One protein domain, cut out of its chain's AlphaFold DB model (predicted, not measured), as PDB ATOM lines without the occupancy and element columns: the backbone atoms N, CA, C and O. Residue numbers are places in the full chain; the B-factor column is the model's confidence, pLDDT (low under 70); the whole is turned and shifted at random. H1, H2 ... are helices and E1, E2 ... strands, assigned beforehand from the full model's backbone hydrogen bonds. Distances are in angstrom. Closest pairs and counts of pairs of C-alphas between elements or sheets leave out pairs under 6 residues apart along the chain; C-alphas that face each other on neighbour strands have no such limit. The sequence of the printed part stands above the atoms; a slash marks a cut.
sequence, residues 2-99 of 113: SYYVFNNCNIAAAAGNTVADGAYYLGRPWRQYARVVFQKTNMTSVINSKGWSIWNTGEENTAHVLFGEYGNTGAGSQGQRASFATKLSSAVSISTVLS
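What this domain is: This is residues 2 to 99 of the 113 residues of the protein "Pectinesterase" of Fusarium oxysporum f. sp. conglutinans race 2 54008 (UniProt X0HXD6). With little regular structure, the backbone winds in stacked turns, a short solenoid: E1, E2, E3 and E4 lie side by side as one wall, and long links loop out and back between them. H1 lies outside and only grazes this wall. The printed part has 98 residues with four strands, then one helix, named; these hold 22 residues, class mixed. The parallel sheet runs E1 E2 E3 E4. The whole is compact, radius of gyration of the C-alphas 13.4 A, spanning 37 by 35 by 21 A.

Where its parts are: E1, residues 4 to 7, begins at C-alpha 4 (-41.303, -28.787, 0.728). E2 is residues 35 to 39, 13.0 A; E3, 66 to 70, 12.3 A; E4, 85 to 87. H1, residues 94 to 98, ends at C-alpha 98 (-43.438, -39.190, 0.263).

How they stand to each other: Within hydrogen-bond range are N 6 and O 37 of E1 and E2, 2.8 A; N 68 and O 36 of E3 and E2, 2.8 A; N 86 and O 67 of E4 and E3, 2.8 A. H1's O i to N i+4 pair is within range. The closest C-alphas of E1 and H1, Val 5 and Val 97, are 7.8 A apart.

The domain as a whole: The farthest C-alphas, Thr 18 and Ser 99, are 40.1 A apart. The printed part has no cut; no printed residue is under 70 in pLDDT.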
ATOM      1  N   SER A   2     -46.780 -31.962   6.250       85.44
ATOM      2  CA  SER A   2     -46.338 -31.695   4.870       85.44
ATOM      3  C   SER A   2     -45.064 -30.849   4.856       85.44
ATOM      4  O   SER A   2     -44.906 -29.972   5.704       85.44
ATOM      5  N   TYR A   3     -44.168 -31.124   3.908       92.94
ATOM      6  CA  TYR A   3     -42.892 -30.433   3.712       92.94
ATOM      7  C   TYR A   3     -42.730 -30.062   2.242       92.94
ATOM      8  O   TYR A   3     -43.125 -30.834   1.370       92.94
ATOM      9  N   TYR A   4     -42.047 -28.954   1.974       97.31
ATOM     10  CA  TYR A   4     -41.303 -28.787   0.728       97.31
ATOM     11  C   TYR A   4     -39.826 -29.050   0.994       97.31
ATOM     12  O   TYR A   4     -39.260 -28.491   1.932       97.31
ATOM     13  N   VAL A   5     -39.206 -29.918   0.196       98.25
ATOM     14  CA  VAL A   5     -37.775 -30.219   0.293       98.25
ATOM     15  C   VAL A   5     -37.143 -30.019  -1.075       98.25
ATOM     16  O   VAL A   5     -37.451 -30.741  -2.018       98.25
ATOM     17  N   PHE A   6     -36.245 -29.046  -1.160       98.56
ATOM     18  CA  PHE A   6     -35.373 -28.811  -2.301       98.56
ATOM     19  C   PHE A   6     -34.046 -29.509  -2.006       98.56
ATOM     20  O   PHE A   6     -33.300 -29.091  -1.120       98.56
ATOM     21  N   ASN A   7     -33.794 -30.624  -2.689       98.19
ATOM     22  CA  ASN A   7     -32.628 -31.473  -2.466       98.19
ATOM     23  C   ASN A   7     -31.768 -31.511  -3.729       98.19
ATOM     24  O   ASN A   7     -32.288 -31.822  -4.795       98.19
ATOM     25  N   ASN A   8     -30.463 -31.249  -3.595       98.06
ATOM     26  CA  ASN A   8     -29.513 -31.293  -4.716       98.06
ATOM     27  C   ASN A   8     -29.879 -30.338  -5.875       98.06
ATOM     28  O   ASN A   8     -29.685 -30.656  -7.044       98.06
ATOM     29  N   CYS A   9     -30.404 -29.152  -5.555       98.38
ATOM     30  CA  CYS A   9     -30.766 -28.140  -6.549       98.38
ATOM     31  C   CYS A   9     -29.626 -27.132  -6.806       98.38
ATOM     32  O   CYS A   9     -28.628 -27.081  -6.080       98.38
ATOM     33  N   ASN A  10     -29.820 -26.269  -7.809       98.25
ATOM     34  CA  ASN A  10     -29.018 -25.066  -8.028       98.25
ATOM     35  C   ASN A  10     -29.925 -23.826  -8.031       98.25
ATOM     36  O   ASN A  10     -30.887 -23.775  -8.795       98.25
ATOM     37  N   ILE A  11     -29.616 -22.836  -7.191       98.31
ATOM     38  CA  ILE A  11     -30.336 -21.563  -7.109       98.31
ATOM     39  C   ILE A  11     -29.436 -20.452  -7.638       98.31
ATOM     40  O   ILE A  11     -28.388 -20.155  -7.061       98.31
ATOM     41  N   ALA A  12     -29.871 -19.828  -8.728       97.81
ATOM     42  CA  ALA A  12     -29.175 -18.731  -9.380       97.81
ATOM     43  C   ALA A  12     -30.172 -17.802 -10.088       97.81
ATOM     44  O   ALA A  12     -31.316 -18.184 -10.343       97.81
ATOM     45  N   ALA A  13     -29.725 -16.593 -10.439       97.38
ATOM     46  CA  ALA A  13     -30.442 -15.769 -11.406       97.38
ATOM     47  C   ALA A  13     -30.507 -16.478 -12.767       97.38
ATOM     48  O   ALA A  13     -29.603 -17.234 -13.133       97.38
ATOM     49  N   ALA A  14     -31.566 -16.208 -13.527       96.62
ATOM     50  CA  ALA A  14     -31.678 -16.700 -14.891       96.62
ATOM     51  C   ALA A  14     -30.526 -16.164 -15.758       96.62
ATOM     52  O   ALA A  14     -30.114 -15.010 -15.617       96.62
ATOM     53  N   ALA A  15     -30.030 -16.994 -16.678       95.69
ATOM     54  CA  ALA A  15     -28.940 -16.620 -17.573       95.69
ATOM     55  C   ALA A  15     -29.237 -15.297 -18.304       95.69
ATOM     56  O   ALA A  15     -30.373 -15.033 -18.693       95.69
ATOM     57  N   GLY A  16     -28.215 -14.451 -18.451       95.44
ATOM     58  CA  GLY A  16     -28.341 -13.125 -19.068       95.44
ATOM     59  C   GLY A  16     -28.904 -12.028 -18.155       95.44
ATOM     60  O   GLY A  16     -28.953 -10.876 -18.576       95.44
ATOM     61  N   ASN A  17     -29.283 -12.340 -16.912       96.00
ATOM     62  CA  ASN A  17     -29.767 -11.347 -15.954       96.00
ATOM     63  C   ASN A  17     -28.686 -11.005 -14.928       96.00
ATOM     64  O   ASN A  17     -28.081 -11.891 -14.326       96.00
ATOM     65  N   THR A  18     -28.495  -9.709 -14.683       95.69
ATOM     66  CA  THR A  18     -27.690  -9.224 -13.558       95.69
ATOM     67  C   THR A  18     -28.622  -8.943 -12.389       95.69
ATOM     68  O   THR A  18     -29.511  -8.100 -12.486       95.69
ATOM     69  N   VAL A  19     -28.433  -9.666 -11.289       97.31
ATOM     70  CA  VAL A  19     -29.210  -9.520 -10.055       97.31
ATOM     71  C   VAL A  19     -28.245  -9.140  -8.945       97.31
ATOM     72  O   VAL A  19     -27.193  -9.760  -8.815       97.31
ATOM     73  N   ALA A  20     -28.602  -8.125  -8.159       98.00
ATOM     74  CA  ALA A  20     -27.798  -7.709  -7.019       98.00
ATOM     75  C   ALA A  20     -27.693  -8.821  -5.967       98.00
ATOM     76  O   ALA A  20     -28.636  -9.589  -5.744       98.00
ATOM     77  N   ASP A  21     -26.556  -8.867  -5.281       98.00
ATOM     78  CA  ASP A  21     -26.362  -9.775  -4.161       98.00
ATOM     79  C   ASP A  21     -27.440  -9.551  -3.096       98.00
ATOM     80  O   ASP A  21     -27.776  -8.427  -2.721       98.00
ATOM     81  N   GLY A  22     -28.009 -10.647  -2.610       98.19
ATOM     82  CA  GLY A  22     -29.025 -10.632  -1.573       98.19
ATOM     83  C   GLY A  22     -30.407 -10.119  -1.982       98.19
ATOM     84  O   GLY A  22     -31.211  -9.809  -1.098       98.19
ATOM     85  N   ALA A  23     -30.702 -10.044  -3.283       98.19
ATOM     86  CA  ALA A  23     -31.992  -9.586  -3.798       98.19
ATOM     87  C   ALA A  23     -33.187 -10.475  -3.402       98.19
ATOM     88  O   ALA A  23     -34.309  -9.977  -3.314       98.19
ATOM     89  N   TYR A  24     -32.974 -11.774  -3.159       98.31
ATOM     90  CA  TYR A  24     -34.061 -12.736  -2.950       98.31
ATOM     91  C   TYR A  24     -33.980 -13.481  -1.620       98.31
ATOM     92  O   TYR A  24     -32.909 -13.743  -1.086       98.31
ATOM     93  N   TYR A  25     -35.141 -13.888  -1.113       98.69
ATOM     94  CA  TYR A  25     -35.264 -14.804   0.017       98.69
ATOM     95  C   TYR A  25     -35.661 -16.197  -0.488       98.69
ATOM     96  O   TYR A  25     -36.391 -16.324  -1.468       98.69
ATOM     97  N   LEU A  26     -35.228 -17.236   0.220       98.62
ATOM     98  CA  LEU A  26     -35.610 -18.637   0.034       98.62
ATOM     99  C   LEU A  26     -37.113 -18.869   0.247       98.62
ATOM    100  O   LEU A  26     -37.693 -19.783  -0.335       98.62
ATOM    101  N   GLY A  27     -37.756 -18.043   1.077       98.31
ATOM    102  CA  GLY A  27     -39.197 -18.088   1.285       98.31
ATOM    103  C   GLY A  27     -39.687 -17.204   2.429       98.31
ATOM    104  O   GLY A  27     -38.902 -16.601   3.166       98.31
ATOM    105  N   ARG A  28     -41.015 -17.174   2.572       97.94
ATOM    106  CA  ARG A  28     -41.758 -16.513   3.651       97.94
ATOM    107  C   ARG A  28     -42.977 -17.352   4.055       97.94
ATOM    108  O   ARG A  28     -43.578 -17.986   3.183       97.94
ATOM    109  N   PRO A  29     -43.354 -17.403   5.342       97.31
ATOM    110  CA  PRO A  29     -44.373 -18.335   5.816       97.31
ATOM    111  C   PRO A  29     -45.793 -17.807   5.591       97.31
ATOM    112  O   PRO A  29     -46.327 -17.084   6.420       97.31
ATOM    113  N   TRP A  30     -46.453 -18.212   4.500       95.44
ATOM    114  CA  TRP A  30     -47.846 -17.798   4.244       95.44
ATOM    115  C   TRP A  30     -48.803 -18.145   5.399       95.44
ATOM    116  O   TRP A  30     -49.757 -17.418   5.664       95.44
ATOM    117  N   ARG A  31     -48.540 -19.244   6.113       93.81
ATOM    118  CA  ARG A  31     -49.268 -19.638   7.322       93.81
ATOM    119  C   ARG A  31     -48.303 -20.138   8.388       93.81
ATOM    120  O   ARG A  31     -47.187 -20.563   8.077       93.81
ATOM    121  N   GLN A  32     -48.775 -20.153   9.634       92.50
ATOM    122  CA  GLN A  32     -48.107 -20.868  10.717       92.50
ATOM    123  C   GLN A  32     -47.869 -22.339  10.335       92.50
ATOM    124  O   GLN A  32     -48.610 -22.919   9.540       92.50
ATOM    125  N   TYR A  33     -46.835 -22.943  10.922       94.94
ATOM    126  CA  TYR A  33     -46.430 -24.331  10.667       94.94
ATOM    127  C   TYR A  33     -45.933 -24.626   9.243       94.94
ATOM    128  O   TYR A  33     -45.784 -25.796   8.890       94.94
ATOM    129  N   ALA A  34     -45.631 -23.606   8.429       97.06
ATOM    130  CA  ALA A  34     -44.977 -23.802   7.137       97.06
ATOM    131  C   ALA A  34     -43.637 -24.546   7.302       97.06
ATOM    132  O   ALA A  34     -42.831 -24.199   8.168       97.06
ATOM    133  N   ARG A  35     -43.391 -25.569   6.472       97.69
ATOM    134  CA  ARG A  35     -42.160 -26.377   6.512       97.69
ATOM    135  C   ARG A  35     -41.501 -26.429   5.141       97.69
ATOM    136  O   ARG A  35     -42.055 -27.009   4.209       97.69
ATOM    137  N   VAL A  36     -40.319 -25.837   5.034       98.44
ATOM    138  CA  VAL A  36     -39.506 -25.796   3.818       98.44
ATOM    139  C   VAL A  36     -38.067 -26.117   4.188       98.44
ATOM    140  O   VAL A  36     -37.548 -25.578   5.162       98.44
ATOM    141  N   VAL A  37     -37.418 -26.988   3.423       98.75
ATOM    142  CA  VAL A  37     -36.010 -27.337   3.609       98.75
ATOM    143  C   VAL A  37     -35.260 -27.187   2.297       98.75
ATOM    144  O   VAL A  37     -35.673 -27.745   1.285       98.75
ATOM    145  N   PHE A  38     -34.133 -26.481   2.332       98.88
ATOM    146  CA  PHE A  38     -33.125 -26.519   1.275       98.88
ATOM    147  C   PHE A  38     -31.937 -27.337   1.765       98.88
ATOM    148  O   PHE A  38     -31.329 -26.997   2.782       98.88
ATOM    149  N   GLN A  39     -31.599 -28.412   1.064       98.81
ATOM    150  CA  GLN A  39     -30.505 -29.291   1.455       98.81
ATOM    151  C   GLN A  39     -29.623 -29.674   0.274       98.81
ATOM    152  O   GLN A  39     -30.110 -29.889  -0.839       98.81
ATOM    153  N   LYS A  40     -28.311 -29.757   0.521       98.69
ATOM    154  CA  LYS A  40     -27.291 -30.107  -0.481       98.69
ATOM    155  C   LYS A  40     -27.408 -29.260  -1.757       98.69
ATOM    156  O   LYS A  40     -27.147 -29.740  -2.853       98.69
ATOM    157  N   THR A  41     -27.890 -28.028  -1.614       98.81
ATOM    158  CA  THR A  41     -28.256 -27.146  -2.723       98.81
ATOM    159  C   THR A  41     -27.196 -26.062  -2.872       98.81
ATOM    160  O   THR A  41     -26.811 -25.434  -1.883       98.81
ATOM    161  N   ASN A  42     -26.727 -25.841  -4.099       98.81
ATOM    162  CA  ASN A  42     -25.804 -24.750  -4.407       98.81
ATOM    163  C   ASN A  42     -26.587 -23.448  -4.610       98.81
ATOM    164  O   ASN A  42     -27.587 -23.434  -5.327       98.81
ATOM    165  N   MET A  43     -26.142 -22.359  -3.988       98.69
ATOM    166  CA  MET A  43     -26.815 -21.060  -4.028       98.69
ATOM    167  C   MET A  43     -25.818 -19.960  -4.391       98.69
ATOM    168  O   MET A  43     -24.823 -19.753  -3.687       98.69
ATOM    169  N   THR A  44     -26.081 -19.218  -5.465       98.38
ATOM    170  CA  THR A  44     -25.292 -18.019  -5.785       98.38
ATOM    171  C   THR A  44     -25.620 -16.874  -4.822       98.38
ATOM    172  O   THR A  44     -26.537 -16.968  -4.006       98.38
ATOM    173  N   SER A  45     -24.872 -15.774  -4.903       98.25
ATOM    174  CA  SER A  45     -25.004 -14.608  -4.019       98.25
ATOM    175  C   SER A  45     -26.351 -13.879  -4.107       98.25
ATOM    176  O   SER A  45     -26.609 -12.985  -3.310       98.25
ATOM    177  N   VAL A  46     -27.249 -14.279  -5.013       98.31
ATOM    178  CA  VAL A  46     -28.595 -13.697  -5.153       98.31
ATOM    179  C   VAL A  46     -29.477 -13.896  -3.914       98.31
ATOM    180  O   VAL A  46     -30.466 -13.184  -3.749       98.31
ATOM    181  N   ILE A  47     -29.136 -14.851  -3.042       98.75
ATOM    182  CA  ILE A  47     -29.862 -15.110  -1.797       98.75
ATOM    183  C   ILE A  47     -29.399 -14.168  -0.687       98.75
ATOM    184  O   ILE A  47     -28.214 -14.043  -0.392       98.75
ATOM    185  N   ASN A  48     -30.367 -13.514  -0.049       98.62
ATOM    186  CA  ASN A  48     -30.171 -12.596   1.060       98.62
ATOM    187  C   ASN A  48     -29.494 -13.299   2.240       98.62
ATOM    188  O   ASN A  48     -29.811 -14.445   2.554       98.62
ATOM    189  N   SER A  49     -28.620 -12.596   2.963       98.38
ATOM    190  CA  SER A  49     -27.906 -13.160   4.117       98.38
ATOM    191  C   SER A  49     -28.841 -13.628   5.242       98.38
ATOM    192  O   SER A  49     -28.496 -14.545   5.998       98.38
ATOM    193  N   LYS A  50     -30.052 -13.057   5.334       98.56
ATOM    194  CA  LYS A  50     -31.119 -13.532   6.227       98.56
ATOM    195  C   LYS A  50     -31.797 -14.809   5.726       98.56
ATOM    196  O   LYS A  50     -32.372 -15.527   6.540       98.56
ATOM    197  N   GLY A  51     -31.705 -15.135   4.441       98.69
ATOM    198  CA  GLY A  51     -32.242 -16.348   3.820       98.69
ATOM    199  C   GLY A  51     -33.768 -16.371   3.746       98.69
ATOM    200  O   GLY A  51     -34.320 -16.640   2.692       98.69
ATOM    201  N   TRP A  52     -34.461 -16.008   4.819       98.69
ATOM    202  CA  TRP A  52     -35.908 -16.074   4.965       98.69
ATOM    203  C   TRP A  52     -36.455 -14.729   5.425       98.69
ATOM    204  O   TRP A  52     -35.797 -14.017   6.187       98.69
ATOM    205  N   SER A  53     -37.664 -14.394   4.991       98.38
ATOM    206  CA  SER A  53     -38.374 -13.201   5.446       98.38
ATOM    207  C   SER A  53     -39.641 -13.576   6.208       98.38
ATOM    208  O   SER A  53     -40.186 -14.674   6.063       98.38
ATOM    209  N   ILE A  54     -40.088 -12.662   7.070       98.38
ATOM    210  CA  ILE A  54     -41.424 -12.741   7.667       98.38
ATOM    211  C   ILE A  54     -42.482 -12.683   6.563       98.38
ATOM    212  O   ILE A  54     -42.205 -12.222   5.452       98.38
ATOM    213  N   TRP A  55     -43.700 -13.128   6.860       97.75
ATOM    214  CA  TRP A  55     -44.791 -12.965   5.908       97.75
ATOM    215  C   TRP A  55     -45.152 -11.492   5.717       97.75
ATOM    216  O   TRP A  55     -44.927 -10.972   4.625       97.75
ATOM    217  N   ASN A  56     -45.625 -10.839   6.784       96.56
ATOM    218  CA  ASN A  56     -45.872  -9.400   6.883       96.56
ATOM    219  C   ASN A  56     -45.653  -8.928   8.331       96.56
ATOM    220  O   ASN A  56     -45.719  -9.729   9.263       96.56
ATOM    221  N   THR A  57     -45.428  -7.630   8.529       95.69
ATOM    222  CA  THR A  57     -45.417  -7.019   9.870       95.69
ATOM    223  C   THR A  57     -46.797  -7.149  10.518       95.69
ATOM    224  O   THR A  57     -47.793  -6.785   9.896       95.69
ATOM    225  N   GLY A  58     -46.859  -7.657  11.750       94.69
ATOM    226  CA  GLY A  58     -48.105  -7.951  12.469       94.69
ATOM    227  C   GLY A  58     -48.732  -9.309  12.128       94.69
ATOM    228  O   GLY A  58     -49.657  -9.743  12.808       94.69
ATOM    229  N   GLU A  59     -48.216  -9.999  11.109       95.00
ATOM    230  CA  GLU A  59     -48.604 -11.357  10.722       95.00
ATOM    231  C   GLU A  59     -47.357 -12.159  10.343       95.00
ATOM    232  O   GLU A  59     -47.265 -12.744   9.266       95.00
ATOM    233  N   GLU A  60     -46.341 -12.159  11.203       96.44
ATOM    234  CA  GLU A  60     -45.022 -12.684  10.850       96.44
ATOM    235  C   GLU A  60     -45.076 -14.179  10.517       96.44
ATOM    236  O   GLU A  60     -44.310 -14.645   9.672       96.44
ATOM    237  N   ASN A  61     -45.996 -14.911  11.163       95.69
ATOM    238  CA  ASN A  61     -46.242 -16.348  11.005       95.69
ATOM    239  C   ASN A  61     -45.023 -17.244  11.301       95.69
ATOM    240  O   ASN A  61     -44.951 -18.367  10.807       95.69
ATOM    241  N   THR A  62     -44.080 -16.794  12.138       96.81
ATOM    242  CA  THR A  62     -42.774 -17.453  12.359       96.81
ATOM    243  C   THR A  62     -42.703 -18.416  13.550       96.81
ATOM    244  O   THR A  62     -41.787 -19.228  13.603       96.81
ATOM    245  N   ALA A  63     -43.643 -18.384  14.499       92.81
ATOM    246  CA  ALA A  63     -43.499 -19.086  15.787       92.81
ATOM    247  C   ALA A  63     -43.357 -20.623  15.696       92.81
ATOM    248  O   ALA A  63     -42.762 -21.245  16.573       92.81
ATOM    249  N   HIS A  64     -43.905 -21.251  14.649       94.88
ATOM    250  CA  HIS A  64     -43.954 -22.716  14.520       94.88
ATOM    251  C   HIS A  64     -43.467 -23.246  13.168       94.88
ATOM    252  O   HIS A  64     -43.762 -24.385  12.795       94.88
ATOM    253  N   VAL A  65     -42.760 -22.417  12.404       97.62
ATOM    254  CA  VAL A  65     -42.256 -22.809  11.085       97.62
ATOM    255  C   VAL A  65     -41.054 -23.735  11.216       97.62
ATOM    256  O   VAL A  65     -40.350 -23.743  12.222       97.62
ATOM    257  N   LEU A  66     -40.798 -24.505  10.163       97.94
ATOM    258  CA  LEU A  66     -39.518 -25.168   9.959       97.94
ATOM    259  C   LEU A  66     -38.942 -24.696   8.636       97.94
ATOM    260  O   LEU A  66     -39.266 -25.251   7.590       97.94
ATOM    261  N   PHE A  67     -38.105 -23.672   8.692       98.50
ATOM    262  CA  PHE A  67     -37.367 -23.160   7.543       98.50
ATOM    263  C   PHE A  67     -35.920 -23.621   7.668       98.50
ATOM    264  O   PHE A  67     -35.106 -22.999   8.348       98.50
ATOM    265  N   GLY A  68     -35.667 -24.810   7.122       98.44
ATOM    266  CA  GLY A  68     -34.471 -25.602   7.365       98.44
ATOM    267  C   GLY A  68     -33.422 -25.488   6.264       98.44
ATOM    268  O   GLY A  68     -33.748 -25.481   5.079       98.44
ATOM    269  N   GLU A  69     -32.151 -25.487   6.652       98.81
ATOM    270  CA  GLU A  69     -31.021 -25.586   5.725       98.81
ATOM    271  C   GLU A  69     -30.047 -26.690   6.165       98.81
ATOM    272  O   GLU A  69     -29.721 -26.789   7.351       98.81
ATOM    273  N   TYR A  70     -29.574 -27.521   5.224       98.81
ATOM    274  CA  TYR A  70     -28.604 -28.593   5.496       98.81
ATOM    275  C   TYR A  70     -27.567 -28.760   4.380       98.81
ATOM    276  O   TYR A  70     -27.914 -29.120   3.260       98.81
ATOM    277  N   GLY A  71     -26.281 -28.581   4.689       98.62
ATOM    278  CA  GLY A  71     -25.195 -28.897   3.749       98.62
ATOM    279  C   GLY A  71     -25.264 -28.146   2.412       98.62
ATOM    280  O   GLY A  71     -24.808 -28.670   1.402       98.62
ATOM    281  N   ASN A  72     -25.882 -26.962   2.389       98.75
ATOM    282  CA  ASN A  72     -25.915 -26.094   1.213       98.75
ATOM    283  C   ASN A  72     -24.534 -25.478   0.961       98.75
ATOM    284  O   ASN A  72     -23.729 -25.341   1.885       98.75
ATOM    285  N   THR A  73     -24.272 -25.100  -0.286       98.75
ATOM    286  CA  THR A  73     -22.983 -24.551  -0.732       98.75
ATOM    287  C   THR A  73     -23.173 -23.272  -1.551       98.75
ATOM    288  O   THR A  73     -24.295 -22.873  -1.864       98.75
ATOM    289  N   GLY A  74     -22.067 -22.600  -1.879       98.50
ATOM    290  CA  GLY A  74     -22.072 -21.340  -2.626       98.50
ATOM    291  C   GLY A  74     -22.299 -20.109  -1.744       98.50
ATOM    292  O   GLY A  74     -22.640 -20.219  -0.566       98.50
ATOM    293  N   ALA A  75     -22.077 -18.917  -2.299       98.31
ATOM    294  CA  ALA A  75     -22.123 -17.663  -1.541       98.31
ATOM    295  C   ALA A  75     -23.491 -17.408  -0.879       98.31
ATOM    296  O   ALA A  75     -23.545 -16.954   0.262       98.31
ATOM    297  N   GLY A  76     -24.594 -17.780  -1.538       98.38
ATOM    298  CA  GLY A  76     -25.952 -17.620  -1.007       98.38
ATOM    299  C   GLY A  76     -26.290 -18.546   0.161       98.38
ATOM    300  O   GLY A  76     -27.251 -18.297   0.887       98.38
ATOM    301  N   SER A  77     -25.493 -19.597   0.391       98.00
ATOM    302  CA  SER A  77     -25.642 -20.483   1.557       98.00
ATOM    303  C   SER A  77     -25.094 -19.876   2.858       98.00
ATOM    304  O   SER A  77     -25.289 -20.442   3.932       98.00
ATOM    305  N   GLN A  78     -24.422 -18.726   2.771       96.44
ATOM    306  CA  GLN A  78     -23.787 -18.052   3.900       96.44
ATOM    307  C   GLN A  78     -24.650 -16.905   4.435       96.44
ATOM    308  O   GLN A  78     -25.485 -16.342   3.725       96.44
ATOM    309  N   GLY A  79     -24.425 -16.530   5.694       95.19
ATOM    310  CA  GLY A  79     -25.075 -15.391   6.341       95.19
ATOM    311  C   GLY A  79     -25.625 -15.721   7.724       95.19
ATOM    312  O   GLY A  79     -25.647 -16.872   8.150       95.19
ATOM    313  N   GLN A  80     -26.080 -14.688   8.434       97.12
ATOM    314  CA  GLN A  80     -26.581 -14.824   9.807       97.12
ATOM    315  C   GLN A  80     -27.882 -15.634   9.891       97.12
ATOM    316  O   GLN A  80     -28.181 -16.200  10.938       97.12
ATOM    317  N   ARG A  81     -28.640 -15.674   8.788       98.62
ATOM    318  CA  ARG A  81     -30.012 -16.178   8.717       98.62
ATOM    319  C   ARG A  81     -30.988 -15.435   9.638       98.62
ATOM    320  O   ARG A  81     -30.616 -14.657  10.518       98.62
ATOM    321  N   ALA A  82     -32.274 -15.565   9.336       98.38
ATOM    322  CA  ALA A  82     -33.344 -15.063  10.182       98.38
ATOM    323  C   ALA A  82     -33.380 -15.858  11.495       98.38
ATOM    324  O   ALA A  82     -33.058 -17.042  11.509       98.38
ATOM    325  N   SER A  83     -33.804 -15.233  12.595       98.12
ATOM    326  CA  SER A  83     -33.822 -15.873  13.924       98.12
ATOM    327  C   SER A  83     -34.735 -17.101  14.016       98.12
ATOM    328  O   SER A  83     -34.536 -17.941  14.885       98.12
ATOM    329  N   PHE A  84     -35.718 -17.212  13.120       97.94
ATOM    330  CA  PHE A  84     -36.634 -18.351  13.006       97.94
ATOM    331  C   PHE A  84     -36.168 -19.416  11.994       97.94
ATOM    332  O   PHE A  84     -36.874 -20.398  11.758       97.94
ATOM    333  N   ALA A  85     -35.003 -19.234  11.365       98.38
ATOM    334  CA  ALA A  85     -34.407 -20.247  10.504       98.38
ATOM    335  C   ALA A  85     -33.787 -21.374  11.342       98.38
ATOM    336  O   ALA A  85     -33.302 -21.162  12.452       98.38
ATOM    337  N   THR A  86     -33.775 -22.587  10.797       98.44
ATOM    338  CA  THR A  86     -33.231 -23.773  11.461       98.44
ATOM    339  C   THR A  86     -32.036 -24.314  10.683       98.44
ATOM    340  O   THR A  86     -32.174 -24.773   9.550       98.44
ATOM    341  N   LYS A  87     -30.852 -24.337  11.302       98.25
ATOM    342  CA  LYS A  87     -29.719 -25.107  10.777       98.25
ATOM    343  C   LYS A  87     -29.904 -26.571  11.166       98.25
ATOM    344  O   LYS A  87     -29.827 -26.912  12.344       98.25
ATOM    345  N   LEU A  88     -30.176 -27.427  10.189       98.44
ATOM    346  CA  LEU A  88     -30.389 -28.849  10.436       98.44
ATOM    347  C   LEU A  88     -29.051 -29.560  10.678       98.44
ATOM    348  O   LEU A  88     -28.023 -29.192  10.108       98.44
ATOM    349  N   SER A  89     -29.072 -30.608  11.501       98.25
ATOM    350  CA  SER A  89     -27.920 -31.487  11.754       98.25
ATOM    351  C   SER A  89     -27.819 -32.653  10.765       98.25
ATOM    352  O   SER A  89     -26.745 -33.229  10.599       98.25
ATOM    353  N   SER A  90     -28.914 -32.985  10.078       98.44
ATOM    354  CA  SER A  90     -28.990 -34.023   9.050       98.44
ATOM    355  C   SER A  90     -29.968 -33.630   7.943       98.44
ATOM    356  O   SER A  90     -30.896 -32.848   8.164       98.44
ATOM    357  N   ALA A  91     -29.795 -34.215   6.758       98.19
ATOM    358  CA  ALA A  91     -30.758 -34.089   5.668       98.19
ATOM    359  C   ALA A  91     -32.116 -34.695   6.058       98.19
ATOM    360  O   ALA A  91     -32.179 -35.699   6.771       98.19
ATOM    361  N   VAL A  92     -33.201 -34.123   5.537       97.62
ATOM    362  CA  VAL A  92     -34.528 -34.738   5.585       97.62
ATOM    363  C   VAL A  92     -34.577 -35.872   4.562       97.62
ATOM    364  O   VAL A  92     -34.230 -35.685   3.394       97.62
ATOM    365  N   SER A  93     -35.008 -37.055   5.007       96.06
ATOM    366  CA  SER A  93     -35.223 -38.213   4.135       96.06
ATOM    367  C   SER A  93     -36.445 -38.010   3.238       96.06
ATOM    368  O   SER A  93     -37.481 -37.522   3.688       96.06
ATOM    369  N   ILE A  94     -36.367 -38.474   1.991       95.25
ATOM    370  CA  ILE A  94     -37.500 -38.494   1.056       95.25
ATOM    371  C   ILE A  94     -38.699 -39.286   1.607       95.25
ATOM    372  O   ILE A  94     -39.843 -38.904   1.372       95.25
ATOM    373  N   SER A  95     -38.466 -40.314   2.431       94.62
ATOM    374  CA  SER A  95     -39.535 -41.076   3.093       94.62
ATOM    375  C   SER A  95     -40.345 -40.250   4.099       94.62
ATOM    376  O   SER A  95     -41.510 -40.559   4.341       94.62
ATOM    377  N   THR A  96     -39.775 -39.173   4.647       94.44
ATOM    378  CA  THR A  96     -40.502 -38.206   5.488       94.44
ATOM    379  C   THR A  96     -41.503 -37.389   4.668       94.44
ATOM    380  O   THR A  96     -42.519 -36.949   5.201       94.44
ATOM    381  N   VAL A  97     -41.225 -37.191   3.376       94.56
ATOM    382  CA  VAL A  97     -42.033 -36.365   2.468       94.56
ATOM    383  C   VAL A  97     -43.060 -37.208   1.714       94.56
ATOM    384  O   VAL A  97     -44.229 -36.837   1.651       94.56
ATOM    385  N   LEU A  98     -42.641 -38.354   1.169       93.19
ATOM    386  CA  LEU A  98     -43.438 -39.190   0.263       93.19
ATOM    387  C   LEU A  98     -43.911 -40.511   0.888       93.19
ATOM    388  O   LEU A  98     -44.469 -41.342   0.175       93.19
ATOM    389  N   SER A  99     -43.734 -40.692   2.204       90.56
ATOM    390  CA  SER A  99     -43.947 -41.931   2.981       90.56
ATOM    391  C   SER A  99     -42.918 -43.046   2.738       90.56
ATOM    392  O   SER A  99     -42.205 -43.054   1.741       90.56
TER     393      SER A  99